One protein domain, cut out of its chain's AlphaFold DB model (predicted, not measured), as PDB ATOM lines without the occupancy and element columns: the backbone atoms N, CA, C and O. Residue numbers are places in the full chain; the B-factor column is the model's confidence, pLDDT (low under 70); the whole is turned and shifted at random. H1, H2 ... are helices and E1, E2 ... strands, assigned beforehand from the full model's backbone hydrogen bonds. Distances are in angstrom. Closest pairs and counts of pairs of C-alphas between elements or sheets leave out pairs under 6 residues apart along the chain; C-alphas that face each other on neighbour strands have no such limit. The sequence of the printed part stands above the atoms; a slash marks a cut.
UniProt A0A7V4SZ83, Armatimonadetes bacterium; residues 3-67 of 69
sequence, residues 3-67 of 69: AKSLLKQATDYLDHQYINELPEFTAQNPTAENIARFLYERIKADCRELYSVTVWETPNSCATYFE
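This is residues 3 to 67 of the 69 residues of a protein of Armatimonadetes bacterium (UniProt A0A7V4SZ83). A hairpin of two strands, E1 and E2, is covered by the long helix H3, and a shorter helix, H1, packs on H3 at a steep tilt. Tiny H2 sits farther out, between H1 and H3 along the chain. The 65 printed residues hold, in order, H1, H2, H3, E1 and E2, a mixed class with one antiparallel sheet, E1 - E2; the whole is compact, with a radius of gyration of the C-alphas of 11.5 A and spans of 30 by 24 by 20 A.

E1, residues 52 to 58, and E2, residues 61 to 66, form an antiparallel hairpin; N 55 and O 63, 2.8 A apart, are within hydrogen-bond range. For H3, residues 32 to 46, the closest C-alphas are Ala 36 to Val 55 of E1, 5.5 A, and Glu 33 to Ala 63 of E2, 5.1 A. H1, residues 3 to 12, touches H3 at a steep tilt of 57 degrees, opposite ways, closest at the C-alphas of Ala 10 and Leu 39, 6.2 A. H2, residues 23 to 26, is near H3, with 6 pairs of C-alphas within 10 A. Every O i to N i+4 pair is within hydrogen-bond range in H1, and 10 of 11 in H3; H2 is too short for one.

H3 measures 21.7 A, E1 18.7 A, E2 17.3 A, H1 14.0 A and H2 5.2 A from first to last C-alpha. H1 begins at C-alpha 3 (-25.888, -27.512, -85.915); E2 ends at C-alpha 66 (-30.691, -42.456, -80.564).

The C-alphas farthest apart, Glu 21 and Glu 49, are 30.6 A apart. The printed part has no cut, no link is long, and no printed residue is under 70 in pLDDT.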
ATOM      1  N   ALA A   3     -26.351 -26.178 -86.317       86.12
ATOM      2  CA  ALA A   3     -25.888 -27.512 -85.915       86.12
ATOM      3  C   ALA A   3     -24.387 -27.563 -85.578       86.12
ATOM      4  O   ALA A   3     -24.003 -28.086 -84.539       86.12
ATOM      5  N   LYS A   4     -23.532 -26.932 -86.400       89.81
ATOM      6  CA  LYS A   4     -22.082 -26.864 -86.143       89.81
ATOM      7  C   LYS A   4     -21.760 -26.141 -84.829       89.81
ATOM      8  O   LYS A   4     -20.817 -26.516 -84.148       89.81
ATOM      9  N   SER A   5     -22.531 -25.107 -84.487       92.50
ATOM     10  CA  SER A   5     -22.338 -24.350 -83.245       92.50
ATOM     11  C   SER A   5     -22.739 -25.160 -82.017       92.50
ATOM     12  O   SER A   5     -22.069 -25.077 -80.996       92.50
ATOM     13  N   LEU A   6     -23.829 -25.924 -82.102       91.44
ATOM     14  CA  LEU A   6     -24.284 -26.789 -81.012       91.44
ATOM     15  C   LEU A   6     -23.318 -27.949 -80.787       91.44
ATOM     16  O   LEU A   6     -22.909 -28.184 -79.658       91.44
ATOM     17  N   LEU A   7     -22.883 -28.596 -81.873       91.19
ATOM     18  CA  LEU A   7     -21.870 -29.643 -81.799       91.19
ATOM     19  C   LEU A   7     -20.600 -29.117 -81.128       91.19
ATOM     20  O   LEU A   7     -20.138 -29.721 -80.172       91.19
ATOM     21  N   LYS A   8     -20.095 -27.958 -81.573       92.75
ATOM     22  CA  LYS A   8     -18.907 -27.337 -80.982       92.75
ATOM     23  C   LYS A   8     -19.081 -27.076 -79.484       92.75
ATOM     24  O   LYS A   8     -18.201 -27.411 -78.714       92.75
ATOM     25  N   GLN A   9     -20.218 -26.527 -79.062       91.31
ATOM     26  CA  GLN A   9     -20.489 -26.283 -77.639       91.31
ATOM     27  C   GLN A   9     -20.546 -27.575 -76.812       91.31
ATOM     28  O   GLN A   9     -20.086 -27.588 -75.673       91.31
ATOM     29  N   ALA A  10     -21.095 -28.656 -77.371       90.62
ATOM     30  CA  ALA A  10     -21.146 -29.950 -76.699       90.62
ATOM     31  C   ALA A  10     -19.761 -30.614 -76.615       90.62
ATOM     32  O   ALA A  10     -19.430 -31.196 -75.585       90.62
ATOM     33  N   THR A  11     -18.942 -30.497 -77.666       92.00
ATOM     34  CA  THR A  11     -17.600 -31.095 -77.718       92.00
ATOM     35  C   THR A  11     -16.538 -30.264 -77.010       92.00
ATOM     36  O   THR A  11     -15.602 -30.851 -76.490       92.00
ATOM     37  N   ASP A  12     -16.674 -28.933 -76.943       92.38
ATOM     38  CA  ASP A  12     -15.715 -28.037 -76.269       92.38
ATOM     39  C   ASP A  12     -15.539 -28.419 -74.782       92.38
ATOM     40  O   ASP A  12     -14.478 -28.184 -74.218       92.38
ATOM     41  N   TYR A  13     -16.552 -29.034 -74.148       87.81
ATOM     42  CA  TYR A  13     -16.442 -29.569 -72.782       87.81
ATOM     43  C   TYR A  13     -15.521 -30.793 -72.681       87.81
ATOM     44  O   TYR A  13     -14.895 -30.989 -71.654       87.81
ATOM     45  N   LEU A  14     -15.436 -31.621 -73.723       88.50
ATOM     46  CA  LEU A  14     -14.611 -32.836 -73.735       88.50
ATOM     47  C   LEU A  14     -13.214 -32.588 -74.327       88.50
ATOM     48  O   LEU A  14     -12.288 -33.369 -74.109       88.50
ATOM     49  N   ASP A  15     -13.073 -31.528 -75.120       89.69
ATOM     50  CA  ASP A  15     -11.881 -31.226 -75.901       89.69
ATOM     51  C   ASP A  15     -10.671 -30.900 -75.007       89.69
ATOM     52  O   ASP A  15     -10.777 -30.155 -74.034       89.69
ATOM     53  N   HIS A  16      -9.502 -31.465 -75.335       87.81
ATOM     54  CA  HIS A  16      -8.256 -31.326 -74.560       87.81
ATOM     55  C   HIS A  16      -8.361 -31.714 -73.065       87.81
ATOM     56  O   HIS A  16      -7.514 -31.309 -72.264       87.81
ATOM     57  N   GLN A  17      -9.355 -32.518 -72.675       87.88
ATOM     58  CA  GLN A  17      -9.504 -33.031 -71.311       87.88
ATOM     59  C   GLN A  17      -9.217 -34.530 -71.235       87.88
ATOM     60  O   GLN A  17      -9.388 -35.276 -72.202       87.88
ATOM     61  N   TYR A  18      -8.808 -34.996 -70.053       88.75
ATOM     62  CA  TYR A  18      -8.767 -36.425 -69.781       88.75
ATOM     63  C   TYR A  18     -10.175 -36.903 -69.420       88.75
ATOM     64  O   TYR A  18     -10.603 -36.807 -68.274       88.75
ATOM     65  N   ILE A  19     -10.907 -37.389 -70.428       88.62
ATOM     66  CA  ILE A  19     -12.339 -37.728 -70.338       88.62
ATOM     67  C   ILE A  19     -12.641 -38.668 -69.158       88.62
ATOM     68  O   ILE A  19     -13.670 -38.518 -68.507       88.62
ATOM     69  N   ASN A  20     -11.725 -39.586 -68.837       87.12
ATOM     70  CA  ASN A  20     -11.855 -40.535 -67.725       87.12
ATOM     71  C   ASN A  20     -12.022 -39.869 -66.344       87.12
ATOM     72  O   ASN A  20     -12.563 -40.494 -65.438       87.12
ATOM     73  N   GLU A  21     -11.540 -38.637 -66.159       88.62
ATOM     74  CA  GLU A  21     -11.628 -37.897 -64.888       88.62
ATOM     75  C   GLU A  21     -12.860 -36.990 -64.803       88.62
ATOM     76  O   GLU A  21     -13.096 -36.360 -63.770       88.62
ATOM     77  N   LEU A  22     -13.660 -36.910 -65.869       88.31
ATOM     78  CA  LEU A  22     -14.869 -36.102 -65.839       88.31
ATOM     79  C   LEU A  22     -15.934 -36.762 -64.950       88.31
ATOM     80  O   LEU A  22     -16.061 -37.995 -64.945       88.31
ATOM     81  N   PRO A  23     -16.740 -35.966 -64.222       88.25
ATOM     82  CA  PRO A  23     -17.774 -36.487 -63.329       88.25
ATOM     83  C   PRO A  23     -18.730 -37.474 -64.007       88.25
ATOM     84  O   PRO A  23     -19.115 -38.484 -63.417       88.25
ATOM     85  N   GLU A  24     -19.077 -37.221 -65.269       86.56
ATOM     86  CA  GLU A  24     -19.997 -38.040 -66.060       86.56
ATOM     87  C   GLU A  24     -19.423 -39.419 -66.413       86.56
ATOM     88  O   GLU A  24     -20.183 -40.370 -66.613       86.56
ATOM     89  N   PHE A  25     -18.092 -39.545 -66.426       87.69
ATOM     90  CA  PHE A  25     -17.372 -40.774 -66.764       87.69
ATOM     91  C   PHE A  25     -16.633 -41.402 -65.572       87.69
ATOM     92  O   PHE A  25     -15.938 -42.404 -65.714       87.69
ATOM     93  N   THR A  26     -16.827 -40.867 -64.363       84.25
ATOM     94  CA  THR A  26     -16.252 -41.453 -63.139       84.25
ATOM     95  C   THR A  26     -16.992 -42.733 -62.729       84.25
ATOM     96  O   THR A  26     -16.389 -43.681 -62.234       84.25
ATOM     97  N   ALA A  27     -18.312 -42.778 -62.943       83.38
ATOM     98  CA  ALA A  27     -19.146 -43.950 -62.649       83.38
ATOM     99  C   ALA A  27     -19.344 -44.877 -63.863       83.38
ATOM    100  O   ALA A  27     -19.785 -46.016 -63.706       83.38
ATOM    101  N   GLN A  28     -19.058 -44.390 -65.074       85.00
ATOM    102  CA  GLN A  28     -19.269 -45.105 -66.331       85.00
ATOM    103  C   GLN A  28     -18.069 -44.899 -67.245       85.00
ATOM    104  O   GLN A  28     -17.693 -43.767 -67.515       85.00
ATOM    105  N   ASN A  29     -17.500 -45.980 -67.776       88.88
ATOM    106  CA  ASN A  29     -16.349 -45.867 -68.670       88.88
ATOM    107  C   ASN A  29     -16.687 -45.007 -69.903       88.88
ATOM    108  O   ASN A  29     -17.773 -45.175 -70.470       88.88
ATOM    109  N   PRO A  30     -15.774 -44.144 -70.376       91.75
ATOM    110  CA  PRO A  30     -15.997 -43.319 -71.561       91.75
ATOM    111  C   PRO A  30     -15.801 -44.121 -72.851       91.75
ATOM    112  O   PRO A  30     -14.905 -43.862 -73.649       91.75
ATOM    113  N   THR A  31     -16.652 -45.126 -73.055       93.81
ATOM    114  CA  THR A  31     -16.760 -45.828 -74.338       93.81
ATOM    115  C   THR A  31     -17.422 -44.922 -75.374       93.81
ATOM    116  O   THR A  31     -18.137 -43.976 -75.026       93.81
ATOM    117  N   ALA A  32     -17.242 -45.231 -76.662       94.69
ATOM    118  CA  ALA A  32     -17.897 -44.493 -77.742       94.69
ATOM    119  C   ALA A  32     -19.428 -44.419 -77.563       94.69
ATOM    120  O   ALA A  32     -20.030 -43.395 -77.876       94.69
ATOM    121  N   GLU A  33     -20.054 -45.465 -77.014       95.62
ATOM    122  CA  GLU A  33     -21.498 -45.520 -76.741       95.62
ATOM    123  C   GLU A  33     -21.908 -44.516 -75.656       95.62
ATOM    124  O   GLU A  33     -22.850 -43.744 -75.839       95.62
ATOM    125  N   ASN A  34     -21.167 -44.477 -74.543       94.62
ATOM    126  CA  ASN A  34     -21.452 -43.567 -73.432       94.62
ATOM    127  C   ASN A  34     -21.180 -42.107 -73.809       94.62
ATOM    128  O   ASN A  34     -21.944 -41.223 -73.420       94.62
ATOM    129  N   ILE A  35     -20.142 -41.854 -74.610       94.62
ATOM    130  CA  ILE A  35     -19.867 -40.521 -75.157       94.62
ATOM    131  C   ILE A  35     -20.979 -40.108 -76.132       94.62
ATOM    132  O   ILE A  35     -21.442 -38.968 -76.074       94.62
ATOM    133  N   ALA A  36     -21.451 -41.015 -76.997       95.69
ATOM    134  CA  ALA A  36     -22.546 -40.727 -77.924       95.69
ATOM    135  C   ALA A  36     -23.836 -40.356 -77.182       95.69
ATOM    136  O   ALA A  36     -24.472 -39.365 -77.543       95.69
ATOM    137  N   ARG A  37     -24.180 -41.087 -76.111       94.69
ATOM    138  CA  ARG A  37     -25.324 -40.755 -75.248       94.69
ATOM    139  C   ARG A  37     -25.156 -39.395 -74.570       94.69
ATOM    140  O   ARG A  37     -26.049 -38.561 -74.662       94.69
ATOM    141  N   PHE A  38     -24.001 -39.138 -73.952       93.81
ATOM    142  CA  PHE A  38     -23.724 -37.858 -73.289       93.81
ATOM    143  C   PHE A  38     -23.863 -36.664 -74.248       93.81
ATOM    144  O   PHE A  38     -24.515 -35.666 -73.938       93.81
ATOM    145  N   LEU A  39     -23.282 -36.773 -75.448       94.50
ATOM    146  CA  LEU A  39     -23.397 -35.738 -76.474       94.50
ATOM    147  C   LEU A  39     -24.836 -35.591 -76.981       94.50
ATOM    148  O   LEU A  39     -25.276 -34.465 -77.216       94.50
ATOM    149  N   TYR A  40     -25.572 -36.696 -77.132       95.25
ATOM    150  CA  TYR A  40     -26.979 -36.665 -77.522       95.25
ATOM    151  C   TYR A  40     -27.815 -35.872 -76.522       95.25
ATOM    152  O   TYR A  40     -28.448 -34.898 -76.918       95.25
ATOM    153  N   GLU A  41     -27.767 -36.230 -75.238       93.50
ATOM    154  CA  GLU A  41     -28.531 -35.566 -74.174       93.50
ATOM    155  C   GLU A  41     -28.225 -34.062 -74.126       93.50
ATOM    156  O   GLU A  41     -29.134 -33.226 -74.073       93.50
ATOM    157  N   ARG A  42     -26.940 -33.701 -74.241       92.94
ATOM    158  CA  ARG A  42     -26.496 -32.304 -74.210       92.94
ATOM    159  C   ARG A  42     -26.964 -31.505 -75.425       92.94
ATOM    160  O   ARG A  42     -27.395 -30.367 -75.270       92.94
ATOM    161  N   ILE A  43     -26.914 -32.078 -76.628       93.81
ATOM    162  CA  ILE A  43     -27.367 -31.394 -77.852       93.81
ATOM    163  C   ILE A  43     -28.903 -31.351 -77.922       93.81
ATOM    164  O   ILE A  43     -29.461 -30.345 -78.367       93.81
ATOM    165  N   LYS A  44     -29.600 -32.404 -77.476       93.88
ATOM    166  CA  LYS A  44     -31.070 -32.509 -77.486       93.88
ATOM    167  C   LYS A  44     -31.729 -31.404 -76.658       93.88
ATOM    168  O   LYS A  44     -32.779 -30.898 -77.061       93.88
ATOM    169  N   ALA A  45     -31.083 -30.975 -75.568       91.69
ATOM    170  CA  ALA A  45     -31.527 -29.851 -74.739       91.69
ATOM    171  C   ALA A  45     -31.720 -28.547 -75.546       91.69
ATOM    172  O   ALA A  45     -32.712 -27.844 -75.349       91.69
ATOM    173  N   ASP A  46     -30.839 -28.275 -76.515       91.62
ATOM    174  CA  ASP A  46     -30.871 -27.076 -77.373       91.62
ATOM    175  C   ASP A  46     -31.461 -27.331 -78.779       91.62
ATOM    176  O   ASP A  46     -31.759 -26.398 -79.546       91.62
ATOM    177  N   CYS A  47     -31.609 -28.606 -79.150       92.31
ATOM    178  CA  CYS A  47     -32.059 -29.069 -80.458       92.31
ATOM    179  C   CYS A  47     -32.966 -30.298 -80.331       92.31
ATOM    180  O   CYS A  47     -32.542 -31.435 -80.529       92.31
ATOM    181  N   ARG A  48     -34.259 -30.059 -80.085       90.94
ATOM    182  CA  ARG A  48     -35.271 -31.124 -79.961       90.94
ATOM    183  C   ARG A  48     -35.408 -32.001 -81.211       90.94
ATOM    184  O   ARG A  48     -35.756 -33.170 -81.092       90.94
ATOM    185  N   GLU A  49     -35.080 -31.460 -82.382       91.56
ATOM    186  CA  GLU A  49     -35.104 -32.155 -83.678       91.56
ATOM    187  C   GLU A  49     -33.907 -33.108 -83.884       91.56
ATOM    188  O   GLU A  49     -33.785 -33.726 -84.938       91.56
ATOM    189  N   LEU A  50     -32.994 -33.222 -82.909       93.81
ATOM    190  CA  LEU A  50     -31.874 -34.159 -82.982       93.81
ATOM    191  C   LEU A  50     -32.396 -35.602 -83.044       93.81
ATOM    192  O   LEU A  50     -33.084 -36.055 -82.127       93.81
ATOM    193  N   TYR A  51     -32.038 -36.306 -84.117       94.81
ATOM    194  CA  TYR A  51     -32.423 -37.698 -84.341       94.81
ATOM    195  C   TYR A  51     -31.436 -38.678 -83.700       94.81
ATOM    196  O   TYR A  51     -31.837 -39.543 -82.930       94.81
ATOM    197  N   SER A  52     -30.138 -38.508 -83.961       96.25
ATOM    198  CA  SER A  52     -29.085 -39.389 -83.455       96.25
ATOM    199  C   SER A  52     -27.742 -38.668 -83.332       96.25
ATOM    200  O   SER A  52     -27.533 -37.599 -83.917       96.25
ATOM    201  N   VAL A  53     -26.820 -39.265 -82.574       96.50
ATOM    202  CA  VAL A  53     -25.410 -38.861 -82.485       96.50
ATOM    203  C   VAL A  53     -24.527 -40.074 -82.729       96.50
ATOM    204  O   VAL A  53     -24.704 -41.108 -82.091       96.50
ATOM    205  N   THR A  54     -23.546 -39.932 -83.618       96.69
ATOM    206  CA  THR A  54     -22.531 -40.956 -83.893       96.69
ATOM    207  C   THR A  54     -21.161 -40.464 -83.447       96.69
ATOM    208  O   THR A  54     -20.724 -39.386 -83.854       96.69
ATOM    209  N   VAL A  55     -20.465 -41.272 -82.650       96.25
ATOM    210  CA  VAL A  55     -19.097 -41.024 -82.183       96.25
ATOM    211  C   VAL A  55     -18.170 -42.053 -82.810       96.25
ATOM    212  O   VAL A  55     -18.431 -43.250 -82.745       96.25
ATOM    213  N   TRP A  56     -17.084 -41.575 -83.413       96.12
ATOM    214  CA  TRP A  56     -16.041 -42.403 -84.012       96.12
ATOM    215  C   TRP A  56     -14.822 -42.391 -83.096       96.12
ATOM    216  O   TRP A  56     -14.207 -41.345 -82.911       96.12
ATOM    217  N   GLU A  57     -14.484 -43.542 -82.522       92.75
ATOM    218  CA  GLU A  57     -13.270 -43.695 -81.709       92.75
ATOM    219  C   GLU A  57     -12.039 -43.862 -82.608       92.75
ATOM    220  O   GLU A  57     -10.970 -43.310 -82.358       92.75
ATOM    221  N   THR A  58     -12.213 -44.595 -83.706       93.50
ATOM    222  CA  THR A  58     -11.208 -44.779 -84.755       93.50
ATOM    223  C   THR A  58     -11.886 -44.664 -86.121       93.50
ATOM    224  O   THR A  58     -13.115 -44.691 -86.192       93.50
ATOM    225  N   PRO A  59     -11.138 -44.592 -87.239       94.50
ATOM    226  CA  PRO A  59     -11.743 -44.525 -88.573       94.50
ATOM    227  C   PRO A  59     -12.667 -45.704 -88.925       94.50
ATOM    228  O   PRO A  59     -13.481 -45.583 -89.834       94.50
ATOM    229  N   ASN A  60     -12.552 -46.834 -88.214       95.06
ATOM    230  CA  ASN A  60     -13.291 -48.069 -88.488       95.06
ATOM    231  C   ASN A  60     -14.195 -48.509 -87.322       95.06
ATOM    232  O   ASN A  60     -14.867 -49.530 -87.443       95.06
ATOM    233  N   SER A  61     -14.206 -47.777 -86.203       95.06
ATOM    234  CA  SER A  61     -15.008 -48.106 -85.019       95.06
ATOM    235  C   SER A  61     -15.829 -46.897 -84.594       95.06
ATOM    236  O   SER A  61     -15.279 -45.826 -84.324       95.06
ATOM    237  N   CYS A  62     -17.146 -47.077 -84.532       97.00
ATOM    238  CA  CYS A  62     -18.071 -46.040 -84.105       97.00
ATOM    239  C   CYS A  62     -19.235 -46.618 -83.303       97.00
ATOM    240  O   CYS A  62     -19.576 -47.794 -83.432       97.00
ATOM    241  N   ALA A  63     -19.864 -45.755 -82.514       97.44
ATOM    242  CA  ALA A  63     -21.111 -46.032 -81.822       97.44
ATOM    243  C   ALA A  63     -22.127 -44.940 -82.153       97.44
ATOM    244  O   ALA A  63     -21.771 -43.766 -82.272       97.44
ATOM    245  N   THR A  64     -23.393 -45.326 -82.306       97.31
ATOM    246  CA  THR A  64     -24.496 -44.393 -82.554       97.31
ATOM    247  C   THR A  64     -25.525 -44.523 -81.449       97.31
ATOM    248  O   THR A  64     -25.955 -45.631 -81.144       97.31
ATOM    249  N   TYR A  65     -25.930 -43.390 -80.881       96.94
ATOM    250  CA  TYR A  65     -27.011 -43.304 -79.910       96.94
ATOM    251  C   TYR A  65     -28.202 -42.538 -80.496       96.94
ATOM    252  O   TYR A  65     -28.030 -41.519 -81.176       96.94
ATOM    253  N   PHE A  66     -29.400 -43.047 -80.232       95.75
ATOM    254  CA  PHE A  66     -30.691 -42.456 -80.564       95.75
ATOM    255  C   PHE A  66     -31.737 -42.981 -79.571       95.75
ATOM    256  O   PHE A  66     -31.562 -44.059 -79.006       95.75
ATOM    257  N   GLU A  67     -32.806 -42.220 -79.357       92.44
ATOM    258  CA  GLU A  67     -33.964 -42.662 -78.575       92.44
ATOM    259  C   GLU A  67     -35.029 -43.200 -79.542       92.44
ATOM    260  O   GLU A  67     -35.314 -42.557 -80.557       92.44
TER     261      GLU A  67